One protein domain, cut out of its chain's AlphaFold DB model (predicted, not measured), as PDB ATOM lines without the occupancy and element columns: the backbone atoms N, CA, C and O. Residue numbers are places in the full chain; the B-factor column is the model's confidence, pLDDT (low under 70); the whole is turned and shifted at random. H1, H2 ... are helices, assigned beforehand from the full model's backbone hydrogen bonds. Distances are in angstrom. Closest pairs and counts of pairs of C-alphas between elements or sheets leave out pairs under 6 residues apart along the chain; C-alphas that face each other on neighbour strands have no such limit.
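Overview. This is residues 396 to 524 of the 524 residues of an uncharacterized protein of Puccinia triticina (isolate 1-1 / race 1 (BBBD)) (UniProt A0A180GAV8). Look for H4 in the middle, with H6 side by side with it and H1 and H5 crossing it, while H2 folds back from H1 and leads with H3 into a loose flap beyond this core. H2 packs on H1 only near their link, and residues 417 to 423 of that link stick out. The printed part has 129 residues with six named helices, H1 to H6 in order, and no named strand: all helix, mostly crossed, compact, radius of gyration of the C-alphas 15.6 A, spans 47 by 34 by 26 A.

Along the chain. Find C-alpha 396 at (-24.020, 60.214, -27.092); H1, residues 396 to 415, runs 28.2 A from there. H2 is residues 424 to 437, H3 440 to 445. H4, residues 450 to 467, covers 25.3 A; H5, 487 to 501, 20.7 A. H6, residues 507 to 522, runs 22.2 A to C-alpha 522 at (-14.591, 57.997, -30.240).

Arrangement. Start at H1, a hub like H4: they touch at C-alphas 403 and 464, 5.6 A apart, a steep tilt of 61 degrees. H1 and H2, a hairpin, touch at C-alphas 409 and 428, 7.2 A, at 37 degrees, only just steep. H4 touches H6 at C-alphas 465 and 521, 6.1 A, a shallow tilt of 19 degrees, the same way. H4 touches H5 at C-alphas 456 and 490, 6.2 A, about perpendicular at 75 degrees. H3 touches no helix. In all six helices every O i to N i+4 pair is within hydrogen-bond range.

Size, cuts and confidence. C-alphas 419 and 506 are farthest apart, 47.8 A. The printed part has no cut; the long link is residues 468 to 486. Look for pLDDT under 70 at 424 to 425, 428 and 431 to 452.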
ATOM      1  N   THR A 396     -24.060  61.540 -27.725       80.12
ATOM      2  CA  THR A 396     -24.020  60.214 -27.092       80.12
ATOM      3  C   THR A 396     -25.102  59.266 -27.613       80.12
ATOM      4  O   THR A 396     -24.815  58.129 -27.975       80.12
ATOM      5  N   GLY A 397     -26.343  59.743 -27.753       78.50
ATOM      6  CA  GLY A 397     -27.445  58.931 -28.274       78.50
ATOM      7  C   GLY A 397     -27.236  58.431 -29.711       78.50
ATOM      8  O   GLY A 397     -27.689  57.341 -30.050       78.50
ATOM      9  N   VAL A 398     -26.540  59.189 -30.560       81.12
ATOM     10  CA  VAL A 398     -26.198  58.779 -31.932       81.12
ATOM     11  C   VAL A 398     -25.110  57.708 -31.915       81.12
ATOM     12  O   VAL A 398     -25.250  56.707 -32.610       81.12
ATOM     13  N   ILE A 399     -24.078  57.871 -31.086       82.94
ATOM     14  CA  ILE A 399     -22.972  56.907 -30.952       82.94
ATOM     15  C   ILE A 399     -23.508  55.551 -30.488       82.94
ATOM     16  O   ILE A 399     -23.247  54.525 -31.110       82.94
ATOM     17  N   VAL A 400     -24.372  55.562 -29.474       81.81
ATOM     18  CA  VAL A 400     -25.037  54.358 -28.962       81.81
ATOM     19  C   VAL A 400     -25.888  53.682 -30.036       81.81
ATOM     20  O   VAL A 400     -25.870  52.459 -30.166       81.81
ATOM     21  N   ARG A 401     -26.629  54.457 -30.839       81.00
ATOM     22  CA  ARG A 401     -27.422  53.908 -31.952       81.00
ATOM     23  C   ARG A 401     -26.536  53.300 -33.034       81.00
ATOM     24  O   ARG A 401     -26.904  52.262 -33.574       81.00
ATOM     25  N   ILE A 402     -25.397  53.916 -33.341       83.94
ATOM     26  CA  ILE A 402     -24.424  53.390 -34.305       83.94
ATOM     27  C   ILE A 402     -23.870  52.049 -33.809       83.94
ATOM     28  O   ILE A 402     -24.017  51.059 -34.527       83.94
ATOM     29  N   ALA A 403     -23.375  51.986 -32.570       85.19
ATOM     30  CA  ALA A 403     -22.866  50.758 -31.952       85.19
ATOM     31  C   ALA A 403     -23.935  49.650 -31.901       85.19
ATOM     32  O   ALA A 403     -23.715  48.506 -32.302       85.19
ATOM     33  N   MET A 404     -25.161  49.995 -31.495       85.12
ATOM     34  CA  MET A 404     -26.286  49.057 -31.481       85.12
ATOM     35  C   MET A 404     -26.597  48.522 -32.885       85.12
ATOM     36  O   MET A 404     -26.811  47.321 -33.059       85.12
ATOM     37  N   LEU A 405     -26.633  49.397 -33.894       83.81
ATOM     38  CA  LEU A 405     -26.876  49.006 -35.280       83.81
ATOM     39  C   LEU A 405     -25.761  48.115 -35.811       83.81
ATOM     40  O   LEU A 405     -26.068  47.119 -36.466       83.81
ATOM     41  N   GLN A 406     -24.499  48.435 -35.529       85.31
ATOM     42  CA  GLN A 406     -23.353  47.611 -35.903       85.31
ATOM     43  C   GLN A 406     -23.483  46.222 -35.280       85.31
ATOM     44  O   GLN A 406     -23.562  45.238 -36.018       85.31
ATOM     45  N   LEU A 407     -23.645  46.130 -33.960       87.06
ATOM     46  CA  LEU A 407     -23.748  44.851 -33.264       87.06
ATOM     47  C   LEU A 407     -24.941  44.010 -33.741       87.06
ATOM     48  O   LEU A 407     -24.782  42.824 -34.027       87.06
ATOM     49  N   LEU A 408     -26.127  44.609 -33.893       83.81
ATOM     50  CA  LEU A 408     -27.325  43.911 -34.381       83.81
ATOM     51  C   LEU A 408     -27.169  43.417 -35.814       83.81
ATOM     52  O   LEU A 408     -27.572  42.297 -36.135       83.81
ATOM     53  N   THR A 409     -26.594  44.258 -36.673       82.38
ATOM     54  CA  THR A 409     -26.330  43.923 -38.070       82.38
ATOM     55  C   THR A 409     -25.452  42.687 -38.120       82.38
ATOM     56  O   THR A 409     -25.798  41.725 -38.793       82.38
ATOM     57  N   VAL A 410     -24.357  42.673 -37.368       84.25
ATOM     58  CA  VAL A 410     -23.418  41.553 -37.379       84.25
ATOM     59  C   VAL A 410     -24.002  40.304 -36.748       84.25
ATOM     60  O   VAL A 410     -23.909  39.227 -37.333       84.25
ATOM     61  N   HIS A 411     -24.620  40.445 -35.578       86.06
ATOM     62  CA  HIS A 411     -25.267  39.337 -34.893       86.06
ATOM     63  C   HIS A 411     -26.257  38.642 -35.831       86.06
ATOM     64  O   HIS A 411     -26.244  37.420 -35.966       86.06
ATOM     65  N   HIS A 412     -27.064  39.414 -36.563       84.06
ATOM     66  CA  HIS A 412     -27.969  38.838 -37.546       84.06
ATOM     67  C   HIS A 412     -27.235  38.099 -38.668       84.06
ATOM     68  O   HIS A 412     -27.690  37.041 -39.079       84.06
ATOM     69  N   LEU A 413     -26.112  38.616 -39.162       82.56
ATOM     70  CA  LEU A 413     -25.376  37.987 -40.263       82.56
ATOM     71  C   LEU A 413     -24.751  36.652 -39.907       82.56
ATOM     72  O   LEU A 413     -24.668  35.776 -40.763       82.56
ATOM     73  N   ILE A 414     -24.324  36.516 -38.661       85.06
ATOM     74  CA  ILE A 414     -23.670  35.311 -38.167       85.06
ATOM     75  C   ILE A 414     -24.709  34.272 -37.755       85.06
ATOM     76  O   ILE A 414     -24.563  33.096 -38.074       85.06
ATOM     77  N   HIS A 415     -25.789  34.710 -37.105       83.75
ATOM     78  CA  HIS A 415     -26.784  33.819 -36.502       83.75
ATOM     79  C   HIS A 415     -28.059  33.661 -37.340       83.75
ATOM     80  O   HIS A 415     -29.085  33.198 -36.838       83.75
ATOM     81  N   ARG A 416     -28.041  34.049 -38.621       84.94
ATOM     82  CA  ARG A 416     -29.201  33.891 -39.507       84.94
ATOM     83  C   ARG A 416     -29.513  32.410 -39.707       84.94
ATOM     84  O   ARG A 416     -28.699  31.665 -40.248       84.94
ATOM     85  N   ALA A 417     -30.726  32.001 -39.338       84.62
ATOM     86  CA  ALA A 417     -31.189  30.644 -39.595       84.62
ATOM     87  C   ALA A 417     -31.183  30.359 -41.111       84.62
ATOM     88  O   ALA A 417     -31.642  31.204 -41.894       84.62
ATOM     89  N   PRO A 418     -30.713  29.180 -41.556       80.56
ATOM     90  CA  PRO A 418     -30.806  28.791 -42.956       80.56
ATOM     91  C   PRO A 418     -32.271  28.822 -43.405       80.56
ATOM     92  O   PRO A 418     -33.106  28.099 -42.870       80.56
ATOM     93  N   GLY A 419     -32.592  29.685 -44.370       84.19
ATOM     94  CA  GLY A 419     -33.955  29.849 -44.881       84.19
ATOM     95  C   GLY A 419     -34.768  30.990 -44.260       84.19
ATOM     96  O   GLY A 419     -35.880  31.230 -44.726       84.19
ATOM     97  N   ASP A 420     -34.236  31.742 -43.290       81.62
ATOM     98  CA  ASP A 420     -34.852  33.017 -42.906       81.62
ATOM     99  C   ASP A 420     -34.737  33.994 -44.081       81.62
ATOM    100  O   ASP A 420     -33.642  34.439 -44.424       81.62
ATOM    101  N   THR A 421     -35.854  34.302 -44.739       71.88
ATOM    102  CA  THR A 421     -35.917  35.204 -45.897       71.88
ATOM    103  C   THR A 421     -36.140  36.658 -45.511       71.88
ATOM    104  O   THR A 421     -36.104  37.507 -46.407       71.88
ATOM    105  N   ARG A 422     -36.341  36.969 -44.218       78.31
ATOM    106  CA  ARG A 422     -36.459  38.361 -43.776       78.31
ATOM    107  C   ARG A 422     -35.242  39.124 -44.253       78.31
ATOM    108  O   ARG A 422     -34.102  38.662 -44.146       78.31
ATOM    109  N   SER A 423     -35.496  40.281 -44.850       74.06
ATOM    110  CA  SER A 423     -34.386  41.113 -45.256       74.06
ATOM    111  C   SER A 423     -33.713  41.640 -43.990       74.06
ATOM    112  O   SER A 423     -34.366  41.947 -42.992       74.06
ATOM    113  N   GLN A 424     -32.392  41.775 -44.039       64.25
ATOM    114  CA  GLN A 424     -31.616  42.472 -43.014       64.25
ATOM    115  C   GLN A 424     -32.237  43.841 -42.675       64.25
ATOM    116  O   GLN A 424     -32.212  44.280 -41.529       64.25
ATOM    117  N   TRP A 425     -32.865  44.476 -43.670       65.31
ATOM    118  CA  TRP A 425     -33.584  45.738 -43.539       65.31
ATOM    119  C   TRP A 425     -34.868  45.634 -42.730       65.31
ATOM    120  O   TRP A 425     -35.146  46.550 -41.968       65.31
ATOM    121  N   ASP A 426     -35.622  44.540 -42.833       76.56
ATOM    122  CA  ASP A 426     -36.820  44.336 -42.014       76.56
ATOM    123  C   ASP A 426     -36.440  44.181 -40.543       76.56
ATOM    124  O   ASP A 426     -37.114  44.717 -39.668       76.56
ATOM    125  N   LEU A 427     -35.328  43.496 -40.254       70.38
ATOM    126  CA  LEU A 427     -34.837  43.359 -38.886       70.38
ATOM    127  C   LEU A 427     -34.334  44.696 -38.329       70.38
ATOM    128  O   LEU A 427     -34.739  45.085 -37.237       70.38
ATOM    129  N   ILE A 428     -33.492  45.409 -39.086       68.12
ATOM    130  CA  ILE A 428     -32.983  46.728 -38.694       68.12
ATOM    131  C   ILE A 428     -34.141  47.711 -38.512       68.12
ATOM    132  O   ILE A 428     -34.176  48.412 -37.507       68.12
ATOM    133  N   ASN A 429     -35.121  47.727 -39.419       71.88
ATOM    134  CA  ASN A 429     -36.302  48.577 -39.292       71.88
ATOM    135  C   ASN A 429     -37.138  48.204 -38.071       71.88
ATOM    136  O   ASN A 429     -37.524  49.104 -37.344       71.88
ATOM    137  N   ASN A 430     -37.385  46.921 -37.797       75.25
ATOM    138  CA  ASN A 430     -38.131  46.509 -36.604       75.25
ATOM    139  C   ASN A 430     -37.409  46.905 -35.308       75.25
ATOM    140  O   ASN A 430     -38.055  47.274 -34.332       75.25
ATOM    141  N   GLN A 431     -36.077  46.847 -35.295       69.50
ATOM    142  CA  GLN A 431     -35.267  47.246 -34.144       69.50
ATOM    143  C   GLN A 431     -35.223  48.767 -33.983       69.50
ATOM    144  O   GLN A 431     -35.451  49.270 -32.889       69.50
ATOM    145  N   LEU A 432     -35.016  49.513 -35.069       68.00
ATOM    146  CA  LEU A 432     -35.100  50.973 -35.063       68.00
ATOM    147  C   LEU A 432     -36.497  51.455 -34.682       68.00
ATOM    148  O   LEU A 432     -36.624  52.400 -33.916       68.00
ATOM    149  N   GLU A 433     -37.536  50.792 -35.175       69.69
ATOM    150  CA  GLU A 433     -38.922  51.077 -34.832       69.69
ATOM    151  C   GLU A 433     -39.201  50.708 -33.369       69.69
ATOM    152  O   GLU A 433     -39.859  51.474 -32.685       69.69
ATOM    153  N   SER A 434     -38.618  49.633 -32.827       65.69
ATOM    154  CA  SER A 434     -38.681  49.328 -31.390       65.69
ATOM    155  C   SER A 434     -37.978  50.387 -30.531       65.69
ATOM    156  O   SER A 434     -38.490  50.764 -29.478       65.69
ATOM    157  N   VAL A 435     -36.835  50.909 -30.988       61.78
ATOM    158  CA  VAL A 435     -36.125  52.021 -30.333       61.78
ATOM    159  C   VAL A 435     -36.915  53.327 -30.452       61.78
ATOM    160  O   VAL A 435     -36.895  54.126 -29.526       61.78
ATOM    161  N   ARG A 436     -37.626  53.539 -31.563       64.19
ATOM    162  CA  ARG A 436     -38.400  54.753 -31.860       64.19
ATOM    163  C   ARG A 436     -39.779  54.779 -31.203       64.19
ATOM    164  O   ARG A 436     -40.265  55.850 -30.858       64.19
ATOM    165  N   GLN A 437     -40.425  53.620 -31.079       57.78
ATOM    166  CA  GLN A 437     -41.725  53.457 -30.421       57.78
ATOM    167  C   GLN A 437     -41.617  53.601 -28.910       57.78
ATOM    168  O   GLN A 437     -42.606  53.947 -28.273       57.78
ATOM    169  N   LYS A 438     -40.421  53.405 -28.346       53.12
ATOM    170  CA  LYS A 438     -40.099  53.932 -27.024       53.12
ATOM    171  C   LYS A 438     -40.020  55.447 -27.174       53.12
ATOM    172  O   LYS A 438     -39.056  55.963 -27.731       53.12
ATOM    173  N   SER A 439     -41.080  56.148 -26.774       48.56
ATOM    174  CA  SER A 439     -41.140  57.610 -26.872       48.56
ATOM    175  C   SER A 439     -39.919  58.245 -26.195       48.56
ATOM    176  O   SER A 439     -39.402  57.673 -25.243       48.56
ATOM    177  N   ASP A 440     -39.462  59.428 -26.629       54.28
ATOM    178  CA  ASP A 440     -38.352  60.126 -25.948       54.28
ATOM    179  C   ASP A 440     -38.644  60.272 -24.443       54.28
ATOM    180  O   ASP A 440     -37.747  60.117 -23.629       54.28
ATOM    181  N   VAL A 441     -39.921  60.434 -24.070       43.59
ATOM    182  CA  VAL A 441     -40.399  60.455 -22.679       43.59
ATOM    183  C   VAL A 441     -40.414  59.071 -22.030       43.59
ATOM    184  O   VAL A 441     -40.156  59.000 -20.846       43.59
ATOM    185  N   GLU A 442     -40.656  57.961 -22.727       50.38
ATOM    186  CA  GLU A 442     -40.478  56.614 -22.161       50.38
ATOM    187  C   GLU A 442     -39.015  56.197 -22.097       50.38
ATOM    188  O   GLU A 442     -38.663  55.507 -21.159       50.38
ATOM    189  N   LEU A 443     -38.146  56.633 -23.009       52.09
ATOM    190  CA  LEU A 443     -36.691  56.526 -22.859       52.09
ATOM    191  C   LEU A 443     -36.219  57.367 -21.658       52.09
ATOM    192  O   LEU A 443     -35.367  56.920 -20.896       52.09
ATOM    193  N   GLN A 444     -36.839  58.537 -21.448       44.19
ATOM    194  CA  GLN A 444     -36.544  59.497 -20.378       44.19
ATOM    195  C   GLN A 444     -37.335  59.264 -19.059       44.19
ATOM    196  O   GLN A 444     -36.992  59.828 -18.028       44.19
ATOM    197  N   ALA A 445     -38.346  58.394 -19.030       42.16
ATOM    198  CA  ALA A 445     -39.089  57.964 -17.832       42.16
ATOM    199  C   ALA A 445     -38.730  56.518 -17.447       42.16
ATOM    200  O   ALA A 445     -38.601  56.202 -16.266       42.16
ATOM    201  N   SER A 446     -38.373  55.676 -18.428       46.28
ATOM    202  CA  SER A 446     -37.462  54.534 -18.232       46.28
ATOM    203  C   SER A 446     -36.089  54.995 -17.751       46.28
ATOM    204  O   SER A 446     -35.291  54.157 -17.366       46.28
ATOM    205  N   MET A 447     -35.829  56.300 -17.705       42.38
ATOM    206  CA  MET A 447     -34.701  56.927 -17.024       42.38
ATOM    207  C   MET A 447     -34.855  56.905 -15.482       42.38
ATOM    208  O   MET A 447     -34.074  57.515 -14.774       42.38
ATOM    209  N   TYR A 448     -35.848  56.206 -14.920       43.56
ATOM    210  CA  TYR A 448     -35.823  55.714 -13.527       43.56
ATOM    211  C   TYR A 448     -35.779  54.171 -13.450       43.56
ATOM    212  O   TYR A 448     -35.331  53.620 -12.453       43.56
ATOM    213  N   ALA A 449     -36.063  53.470 -14.558       53.25
ATOM    214  CA  ALA A 449     -35.444  52.172 -14.894       53.25
ATOM    215  C   ALA A 449     -34.032  52.361 -15.518       53.25
ATOM    216  O   ALA A 449     -33.503  51.486 -16.209       53.25
ATOM    217  N   ASN A 450     -33.460  53.551 -15.288       59.25
ATOM    218  CA  ASN A 450     -32.347  54.171 -16.001       59.25
ATOM    219  C   ASN A 450     -31.094  53.348 -15.949       59.25
ATOM    220  O   ASN A 450     -30.350  53.277 -16.912       59.25
ATOM    221  N   THR A 451     -30.862  52.763 -14.781       64.38
ATOM    222  CA  THR A 451     -29.621  52.096 -14.466       64.38
ATOM    223  C   THR A 451     -29.472  50.922 -15.418       64.38
ATOM    224  O   THR A 451     -28.502  50.883 -16.153       64.38
ATOM    225  N   LEU A 452     -30.495  50.072 -15.568       68.06
ATOM    226  CA  LEU A 452     -30.463  48.932 -16.494       68.06
ATOM    227  C   LEU A 452     -30.313  49.327 -17.969       68.06
ATOM    228  O   LEU A 452     -29.580  48.661 -18.698       68.06
ATOM    229  N   LEU A 453     -30.988  50.385 -18.428       72.88
ATOM    230  CA  LEU A 453     -30.864  50.837 -19.820       72.88
ATOM    231  C   LEU A 453     -29.488  51.469 -20.079       72.88
ATOM    232  O   LEU A 453     -28.894  51.270 -21.141       72.88
ATOM    233  N   LEU A 454     -28.965  52.202 -19.100       79.69
ATOM    234  CA  LEU A 454     -27.642  52.802 -19.145       79.69
ATOM    235  C   LEU A 454     -26.543  51.731 -19.078       79.69
ATOM    236  O   LEU A 454     -25.581  51.803 -19.834       79.69
ATOM    237  N   TRP A 455     -26.738  50.670 -18.293       82.75
ATOM    238  CA  TRP A 455     -25.872  49.486 -18.267       82.75
ATOM    239  C   TRP A 455     -25.875  48.749 -19.584       82.75
ATOM    240  O   TRP A 455     -24.818  48.437 -20.121       82.75
ATOM    241  N   TYR A 456     -27.056  48.539 -20.151       83.81
ATOM    242  CA  TYR A 456     -27.172  47.962 -21.476       83.81
ATOM    243  C   TYR A 456     -26.442  48.816 -22.526       83.81
ATOM    244  O   TYR A 456     -25.776  48.281 -23.404       83.81
ATOM    245  N   THR A 457     -26.507  50.140 -22.397       86.19
ATOM    246  CA  THR A 457     -25.817  51.084 -23.283       86.19
ATOM    247  C   THR A 457     -24.295  51.014 -23.142       86.19
ATOM    248  O   THR A 457     -23.600  50.914 -24.148       86.19
ATOM    249  N   ILE A 458     -23.776  51.007 -21.914       87.88
ATOM    250  CA  ILE A 458     -22.337  50.870 -21.642       87.88
ATOM    251  C   ILE A 458     -21.825  49.515 -22.146       87.88
ATOM    252  O   ILE A 458     -20.793  49.458 -22.807       87.88
ATOM    253  N   LEU A 459     -22.575  48.432 -21.921       89.25
ATOM    254  CA  LEU A 459     -22.234  47.109 -22.444       89.25
ATOM    255  C   LEU A 459     -22.230  47.072 -23.971       89.25
ATOM    256  O   LEU A 459     -21.351  46.447 -24.552       89.25
ATOM    257  N   LEU A 460     -23.184  47.736 -24.628       89.88
ATOM    258  CA  LEU A 460     -23.193  47.849 -26.084       89.88
ATOM    259  C   LEU A 460     -21.946  48.569 -26.600       89.88
ATOM    260  O   LEU A 460     -21.329  48.067 -27.534       89.88
ATOM    261  N   LEU A 461     -21.579  49.702 -25.997       91.12
ATOM    262  CA  LEU A 461     -20.400  50.474 -26.397       91.12
ATOM    263  C   LEU A 461     -19.111  49.678 -26.184       91.12
ATOM    264  O   LEU A 461     -18.333  49.531 -27.120       91.12
ATOM    265  N   ARG A 462     -18.937  49.056 -25.011       92.00
ATOM    266  CA  ARG A 462     -17.793  48.169 -24.742       92.00
ATOM    267  C   ARG A 462     -17.716  47.026 -25.728       92.00
ATOM    268  O   ARG A 462     -16.642  46.696 -26.215       92.00
ATOM    269  N   ARG A 463     -18.857  46.407 -26.029       91.19
ATOM    270  CA  ARG A 463     -18.889  45.252 -26.921       91.19
ATOM    271  C   ARG A 463     -18.590  45.642 -28.358       91.19
ATOM    272  O   ARG A 463     -17.881  44.914 -29.041       91.19
ATOM    273  N   ASP A 464     -19.114  46.773 -28.807       91.31
ATOM    274  CA  ASP A 464     -18.774  47.343 -30.105       91.31
ATOM    275  C   ASP A 464     -17.274  47.664 -30.171       91.31
ATOM    276  O   ASP A 464     -16.593  47.234 -31.099       91.31
ATOM    277  N   TRP A 465     -16.731  48.274 -29.117       91.31
ATOM    278  CA  TRP A 465     -15.312  48.589 -29.010       91.31
ATOM    279  C   TRP A 465     -14.416  47.338 -29.051       91.31
ATOM    280  O   TRP A 465     -13.477  47.282 -29.845       91.31
ATOM    281  N   GLU A 466     -14.734  46.308 -28.259       90.75
ATOM    282  CA  GLU A 466     -14.001  45.034 -28.195       90.75
ATOM    283  C   GLU A 466     -14.021  44.272 -29.525       90.75
ATOM    284  O   GLU A 466     -13.036  43.635 -29.901       90.75
ATOM    285  N   LEU A 467     -15.160  44.290 -30.223       90.19
ATOM    286  CA  LEU A 467     -15.338  43.534 -31.460       90.19
ATOM    287  C   LEU A 467     -14.836  44.307 -32.679       90.19
ATOM    288  O   LEU A 467     -14.439  43.692 -33.669       90.19
ATOM    289  N   PHE A 468     -14.840  45.638 -32.640       88.56
ATOM    290  CA  PHE A 468     -14.542  46.466 -33.804       88.56
ATOM    291  C   PHE A 468     -13.428  47.502 -33.588       88.56
ATOM    292  O   PHE A 468     -13.592  48.619 -34.067       88.56
ATOM    293  N   PRO A 469     -12.239  47.135 -33.064       87.06
ATOM    294  CA  PRO A 469     -11.105  48.050 -32.826       87.06
ATOM    295  C   PRO A 469     -10.483  48.693 -34.087       87.06
ATOM    296  O   PRO A 469      -9.461  49.369 -34.019       87.06
ATOM    297  N   GLY A 470     -11.083  48.498 -35.263       83.88
ATOM    298  CA  GLY A 470     -10.654  49.074 -36.539       83.88
ATOM    299  C   GLY A 470      -9.601  48.254 -37.291       83.88
ATOM    300  O   GLY A 470      -9.612  48.252 -38.526       83.88
ATOM    301  N   ASP A 471      -8.756  47.506 -36.583       86.06
ATOM    302  CA  ASP A 471      -7.664  46.687 -37.129       86.06
ATOM    303  C   ASP A 471      -8.008  45.192 -37.275       86.06
ATOM    304  O   ASP A 471      -7.404  44.497 -38.095       86.06
ATOM    305  N   VAL A 472      -9.019  44.703 -36.551       82.25
ATOM    306  CA  VAL A 472      -9.480  43.306 -36.615       82.25
ATOM    307  C   VAL A 472     -10.448  43.084 -37.787       82.25
ATOM    308  O   VAL A 472     -11.473  43.768 -37.937       82.25
ATOM    309  N   MET A 473     -10.149  42.088 -38.632       82.94
ATOM    310  CA  MET A 473     -11.052  41.682 -39.710       82.94
ATOM    311  C   MET A 473     -12.249  40.921 -39.144       82.94
ATOM    312  O   MET A 473     -12.143  40.170 -38.184       82.94
ATOM    313  N   PHE A 474     -13.400  41.065 -39.799       77.56
ATOM    314  CA  PHE A 474     -14.649  40.417 -39.381       77.56
ATOM    315  C   PHE A 474     -14.537  38.905 -39.187       77.56
ATOM    316  O   PHE A 474     -15.155  38.349 -38.288       77.56
ATOM    317  N   ASN A 475     -13.745  38.261 -40.039       83.38
ATOM    318  CA  ASN A 475     -13.569  36.814 -40.043       83.38
ATOM    319  C   ASN A 475     -12.717  36.327 -38.867       83.38
ATOM    320  O   ASN A 475     -12.753  35.140 -38.555       83.38
ATOM    321  N   ASP A 476     -11.963  37.234 -38.245       87.25
ATOM    322  CA  ASP A 476     -11.075  36.928 -37.128       87.25
ATOM    323  C   ASP A 476     -11.803  37.047 -35.783       87.25
ATOM    324  O   ASP A 476     -11.286  36.596 -34.763       87.25
ATOM    325  N   ILE A 477     -13.008  37.629 -35.770       85.75
ATOM    326  CA  ILE A 477     -13.838  37.737 -34.574       85.75
ATOM    327  C   ILE A 477     -14.624  36.426 -34.412       85.75
ATOM    328  O   ILE A 477     -15.449  36.100 -35.271       85.75
ATOM    329  N   PRO A 478     -14.430  35.676 -33.312       90.56
ATOM    330  CA  PRO A 478     -15.206  34.473 -33.043       90.56
ATOM    331  C   PRO A 478     -16.710  34.771 -33.019       90.56
ATOM    332  O   PRO A 478     -17.167  35.709 -32.358       90.56
ATOM    333  N   ALA A 479     -17.488  33.947 -33.720       88.06
ATOM    334  CA  ALA A 479     -18.940  34.084 -33.838       88.06
ATOM    335  C   ALA A 479     -19.649  34.097 -32.472       88.06
ATOM    336  O   ALA A 479     -20.691  34.731 -32.308       88.06
ATOM    337  N   GLU A 480     -19.067  33.423 -31.479       88.81
ATOM    338  CA  GLU A 480     -19.571  33.326 -30.112       88.81
ATOM    339  C   GLU A 480     -19.437  34.644 -29.343       88.81
ATOM    340  O   GLU A 480     -20.215  34.903 -28.420       88.81
ATOM    341  N   LEU A 481     -18.462  35.485 -29.711       88.50
ATOM    342  CA  LEU A 481     -18.278  36.796 -29.093       88.50
ATOM    343  C   LEU A 481     -19.276  37.817 -29.637       88.50
ATOM    344  O   LEU A 481     -19.661  38.743 -28.918       88.50
ATOM    345  N   ILE A 482     -19.746  37.625 -30.867       87.88
ATOM    346  CA  ILE A 482     -20.678  38.541 -31.503       87.88
ATOM    347  C   ILE A 482     -22.100  38.186 -31.085       87.88
ATOM    348  O   ILE A 482     -22.848  37.504 -31.790       87.88
ATOM    349  N   ARG A 483     -22.461  38.677 -29.901       88.69
ATOM    350  CA  ARG A 483     -23.803  38.612 -29.337       88.69
ATOM    351  C   ARG A 483     -24.213  39.946 -28.748       88.69
ATOM    352  O   ARG A 483     -23.387  40.683 -28.217       88.69
ATOM    353  N   VAL A 484     -25.505  40.230 -28.851       85.75
ATOM    354  CA  VAL A 484     -26.127  41.326 -28.112       85.75
ATOM    355  C   VAL A 484     -26.059  40.987 -26.618       85.75
ATOM    356  O   VAL A 484     -26.300  39.819 -26.287       85.75
ATOM    357  N   PRO A 485     -25.755  41.956 -25.730       87.44
ATOM    358  CA  PRO A 485     -25.729  41.713 -24.295       87.44
ATOM    359  C   PRO A 485     -27.017  41.038 -23.829       87.44
ATOM    360  O   PRO A 485     -28.124  41.516 -24.095       87.44
ATOM    361  N   ASN A 486     -26.882  39.890 -23.173       87.00
ATOM    362  CA  ASN A 486     -28.026  39.172 -22.625       87.00
ATOM    363  C   ASN A 486     -28.373  39.682 -21.215       87.00
ATOM    364  O   ASN A 486     -27.580  40.355 -20.562       87.00
ATOM    365  N   ALA A 487     -29.558  39.328 -20.712       81.81
ATOM    366  CA  ALA A 487     -30.026  39.796 -19.405       81.81
ATOM    367  C   ALA A 487     -29.092  39.420 -18.237       81.81
ATOM    368  O   ALA A 487     -28.993  40.171 -17.274       81.81
ATOM    369  N   HIS A 488     -28.392  38.284 -18.323       86.31
ATOM    370  CA  HIS A 488     -27.434  37.862 -17.302       86.31
ATOM    371  C   HIS A 488     -26.146  38.693 -17.353       86.31
ATOM    372  O   HIS A 488     -25.631  39.068 -16.308       86.31
ATOM    373  N   GLU A 489     -25.623  39.007 -18.541       86.75
ATOM    374  CA  GLU A 489     -24.485  39.930 -18.694       86.75
ATOM    375  C   GLU A 489     -24.830  41.311 -18.140       86.75
ATOM    376  O   GLU A 489     -24.048  41.875 -17.379       86.75
ATOM    377  N   CYS A 490     -26.038  41.800 -18.430       83.50
ATOM    378  CA  CYS A 490     -26.544  43.030 -17.833       83.50
ATOM    379  C   CYS A 490     -26.602  42.947 -16.304       83.50
ATOM    380  O   CYS A 490     -26.199  43.898 -15.646       83.50
ATOM    381  N   ASP A 491     -27.071  41.837 -15.722       84.19
ATOM    382  CA  ASP A 491     -27.140  41.668 -14.262       84.19
ATOM    383  C   ASP A 491     -25.747  41.608 -13.613       84.19
ATOM    384  O   ASP A 491     -25.515  42.246 -12.588       84.19
ATOM    385  N   VAL A 492     -24.794  40.893 -14.223       88.44
ATOM    386  CA  VAL A 492     -23.405  40.829 -13.740       88.44
ATOM    387  C   VAL A 492     -22.768  42.214 -13.754       88.44
ATOM    388  O   VAL A 492     -22.196  42.628 -12.746       88.44
ATOM    389  N   GLU A 493     -22.913  42.948 -14.856       85.19
ATOM    390  CA  GLU A 493     -22.361  44.294 -14.974       85.19
ATOM    391  C   GLU A 493     -23.033  45.256 -13.990       85.19
ATOM    392  O   GLU A 493     -22.361  46.001 -13.282       85.19
ATOM    393  N   THR A 494     -24.358  45.163 -13.850       83.25
ATOM    394  CA  THR A 494     -25.118  45.940 -12.862       83.25
ATOM    395  C   THR A 494     -24.552  45.732 -11.456       83.25
ATOM    396  O   THR A 494     -24.347  46.699 -10.728       83.25
ATOM    397  N   ARG A 495     -24.241  44.486 -11.073       86.31
ATOM    398  CA  ARG A 495     -23.652  44.173  -9.760       86.31
ATOM    399  C   ARG A 495     -22.228  44.697  -9.605       86.31
ATOM    400  O   ARG A 495     -21.890  45.152  -8.516       86.31
ATOM    401  N   LEU A 496     -21.398  44.631 -10.650       88.44
ATOM    402  CA  LEU A 496     -20.037  45.180 -10.612       88.44
ATOM    403  C   LEU A 496     -20.059  46.686 -10.379       88.44
ATOM    404  O   LEU A 496     -19.296  47.200  -9.565       88.44
ATOM    405  N   ILE A 497     -20.976  47.382 -11.042       82.19
ATOM    406  CA  ILE A 497     -21.049  48.829 -10.934       82.19
ATOM    407  C   ILE A 497     -21.717  49.252  -9.618       82.19
ATOM    408  O   ILE A 497     -21.235  50.180  -8.975       82.19
ATOM    409  N   ILE A 498     -22.718  48.509  -9.127       86.12
ATOM    410  CA  ILE A 498     -23.227  48.663  -7.749       86.12
ATOM    411  C   ILE A 498     -22.101  48.459  -6.725       86.12
ATOM    412  O   ILE A 498     -21.993  49.209  -5.759       86.12
ATOM    413  N   ALA A 499     -21.214  47.484  -6.932       91.62
ATOM    414  CA  ALA A 499     -20.073  47.280  -6.043       91.62
ATOM    415  C   ALA A 499     -19.060  48.440  -6.101       91.62
ATOM    416  O   ALA A 499     -18.406  48.725  -5.098       91.62
ATOM    417  N   GLN A 500     -18.932  49.109  -7.250       92.00
ATOM    418  CA  GLN A 500     -17.996  50.214  -7.455       92.00
ATOM    419  C   GLN A 500     -18.537  51.571  -6.969       92.00
ATOM    420  O   GLN A 500     -17.775  52.347  -6.394       92.00
ATOM    421  N   TYR A 501     -19.823  51.857  -7.180       89.94
ATOM    422  CA  TYR A 501     -20.441  53.167  -6.918       89.94
ATOM    423  C   TYR A 501     -21.525  53.137  -5.824       89.94
ATOM    424  O   TYR A 501     -22.091  54.173  -5.479       89.94
ATOM    425  N   GLY A 502     -21.791  51.968  -5.240       91.06
ATOM    426  CA  GLY A 502     -22.826  51.747  -4.230       91.06
ATOM    427  C   GLY A 502     -24.186  51.364  -4.821       91.06
ATOM    428  O   GLY A 502     -24.406  51.421  -6.029       91.06
ATOM    429  N   ASP A 503     -25.126  50.993  -3.947       86.50
ATOM    430  CA  ASP A 503     -26.484  50.558  -4.330       86.50
ATOM    431  C   ASP A 503     -27.281  51.635  -5.085       86.50
ATOM    432  O   ASP A 503     -28.227  51.319  -5.802       86.50
ATOM    433  N   ASN A 504     -26.892  52.904  -4.930       83.81
ATOM    434  CA  ASN A 504     -27.500  54.055  -5.588       83.81
ATOM    435  C   ASN A 504     -26.395  54.979  -6.129       83.81
ATOM    436  O   ASN A 504     -26.062  55.963  -5.458       83.81
ATOM    437  N   PRO A 505     -25.798  54.669  -7.297       85.06
ATOM    438  CA  PRO A 505     -24.816  55.550  -7.922       85.06
ATOM    439  C   PRO A 505     -25.440  56.922  -8.200       85.06
ATOM    440  O   PRO A 505     -26.614  57.013  -8.568       85.06
ATOM    441  N   SER A 506     -24.669  57.998  -8.029       89.31
ATOM    442  CA  SER A 506     -25.157  59.339  -8.358       89.31
ATOM    443  C   SER A 506     -25.357  59.476  -9.867       89.31
ATOM    444  O   SER A 506     -24.545  58.973 -10.642       89.31
ATOM    445  N   ASP A 507     -26.361  60.239 -10.309       83.56
ATOM    446  CA  ASP A 507     -26.527  60.594 -11.729       83.56
ATOM    447  C   ASP A 507     -25.237  61.182 -12.335       83.56
ATOM    448  O   ASP A 507     -24.944  60.965 -13.509       83.56
ATOM    449  N   ALA A 508     -24.437  61.891 -11.529       88.44
ATOM    450  CA  ALA A 508     -23.143  62.423 -11.946       88.44
ATOM    451  C   ALA A 508     -22.104  61.320 -12.211       88.44
ATOM    452  O   ALA A 508     -21.381  61.395 -13.203       88.44
ATOM    453  N   ASP A 509     -22.059  60.283 -11.369       89.00
ATOM    454  CA  ASP A 509     -21.161  59.134 -11.541       89.00
ATOM    455  C   ASP A 509     -21.540  58.339 -12.793       89.00
ATOM    456  O   ASP A 509     -20.689  57.956 -13.594       89.00
ATOM    457  N   MET A 510     -22.846  58.159 -12.994       85.50
ATOM    458  CA  MET A 510     -23.428  57.482 -14.148       85.50
ATOM    459  C   MET A 510     -23.139  58.225 -15.456       85.50
ATOM    460  O   MET A 510     -22.736  57.615 -16.447       85.50
ATOM    461  N   ALA A 511     -23.312  59.550 -15.455       86.56
ATOM    462  CA  ALA A 511     -22.992  60.395 -16.597       86.56
ATOM    463  C   ALA A 511     -21.486  60.396 -16.896       86.56
ATOM    464  O   ALA A 511     -21.103  60.312 -18.062       86.56
ATOM    465  N   ALA A 512     -20.635  60.440 -15.865       90.25
ATOM    466  CA  ALA A 512     -19.184  60.375 -16.025       90.25
ATOM    467  C   ALA A 512     -18.733  59.030 -16.612       90.25
ATOM    468  O   ALA A 512     -17.898  59.006 -17.513       90.25
ATOM    469  N   LEU A 513     -19.317  57.921 -16.152       90.25
ATOM    470  CA  LEU A 513     -19.026  56.586 -16.668       90.25
ATOM    471  C   LEU A 513     -19.470  56.424 -18.129       90.25
ATOM    472  O   LEU A 513     -18.715  55.899 -18.944       90.25
ATOM    473  N   LEU A 514     -20.666  56.910 -18.479       88.62
ATOM    474  CA  LEU A 514     -21.133  56.911 -19.865       88.62
ATOM    475  C   LEU A 514     -20.228  57.759 -20.759       88.62
ATOM    476  O   LEU A 514     -19.875  57.324 -21.851       88.62
ATOM    477  N   GLN A 515     -19.860  58.960 -20.308       88.81
ATOM    478  CA  GLN A 515     -18.999  59.854 -21.076       88.81
ATOM    479  C   GLN A 515     -17.618  59.236 -21.298       88.81
ATOM    480  O   GLN A 515     -17.130  59.259 -22.421       88.81
ATOM    481  N   MET A 516     -17.038  58.607 -20.272       93.38
ATOM    482  CA  MET A 516     -15.779  57.872 -20.390       93.38
ATOM    483  C   MET A 516     -15.859  56.786 -21.475       93.38
ATOM    484  O   MET A 516     -14.954  56.668 -22.293       93.38
ATOM    485  N   GLU A 517     -16.947  56.013 -21.516       91.69
ATOM    486  CA  GLU A 517     -17.128  54.950 -22.513       91.69
ATOM    487  C   GLU A 517     -17.349  55.501 -23.932       91.69
ATOM    488  O   GLU A 517     -16.852  54.961 -24.922       91.69
ATOM    489  N   VAL A 518     -18.075  56.616 -24.039       88.19
ATOM    490  CA  VAL A 518     -18.260  57.344 -25.298       88.19
ATOM    491  C   VAL A 518     -16.929  57.876 -25.820       88.19
ATOM    492  O   VAL A 518     -16.642  57.717 -27.004       88.19
ATOM    493  N   ASP A 519     -16.114  58.470 -24.951       90.06
ATOM    494  CA  ASP A 519     -14.804  59.008 -25.314       90.06
ATOM    495  C   ASP A 519     -13.878  57.881 -25.799       90.06
ATOM    496  O   ASP A 519     -13.284  58.004 -26.868       90.06
ATOM    497  N   LEU A 520     -13.860  56.734 -25.106       89.62
ATOM    498  CA  LEU A 520     -13.135  55.529 -25.539       89.62
ATOM    499  C   LEU A 520     -13.598  55.017 -26.912       89.62
ATOM    500  O   LEU A 520     -12.781  54.588 -27.729       89.62
ATOM    501  N   THR A 521     -14.902  55.079 -27.184       85.75
ATOM    502  CA  THR A 521     -15.469  54.684 -28.484       85.75
ATOM    503  C   THR A 521     -15.061  55.659 -29.591       85.75
ATOM    504  O   THR A 521     -14.800  55.249 -30.718       85.75
ATOM    505  N   LEU A 522     -14.982  56.957 -29.285       85.62
ATOM    506  CA  LEU A 522     -14.591  57.997 -30.240       85.62
ATOM    507  C   LEU A 522     -13.083  58.051 -30.512       85.62
ATOM    508  O   LEU A 522     -12.689  58.662 -31.507       85.62
ATOM    509  N   GLU A 523     -12.242  57.475 -29.653       85.38
ATOM    510  CA  GLU A 523     -10.791  57.401 -29.867       85.38
ATOM    511  C   GLU A 523     -10.382  56.403 -30.965       85.38
ATOM    512  O   GLU A 523      -9.290  56.552 -31.520       85.38
ATOM    513  N   GLN A 524     -11.260  55.461 -31.339       74.81
ATOM    514  CA  GLN A 524     -11.120  54.638 -32.553       74.81
ATOM    515  C   GLN A 524     -11.278  55.492 -33.813       74.81
ATOM    516  O   GLN A 524     -10.431  55.402 -34.730       74.81
TER     517      GLN A 524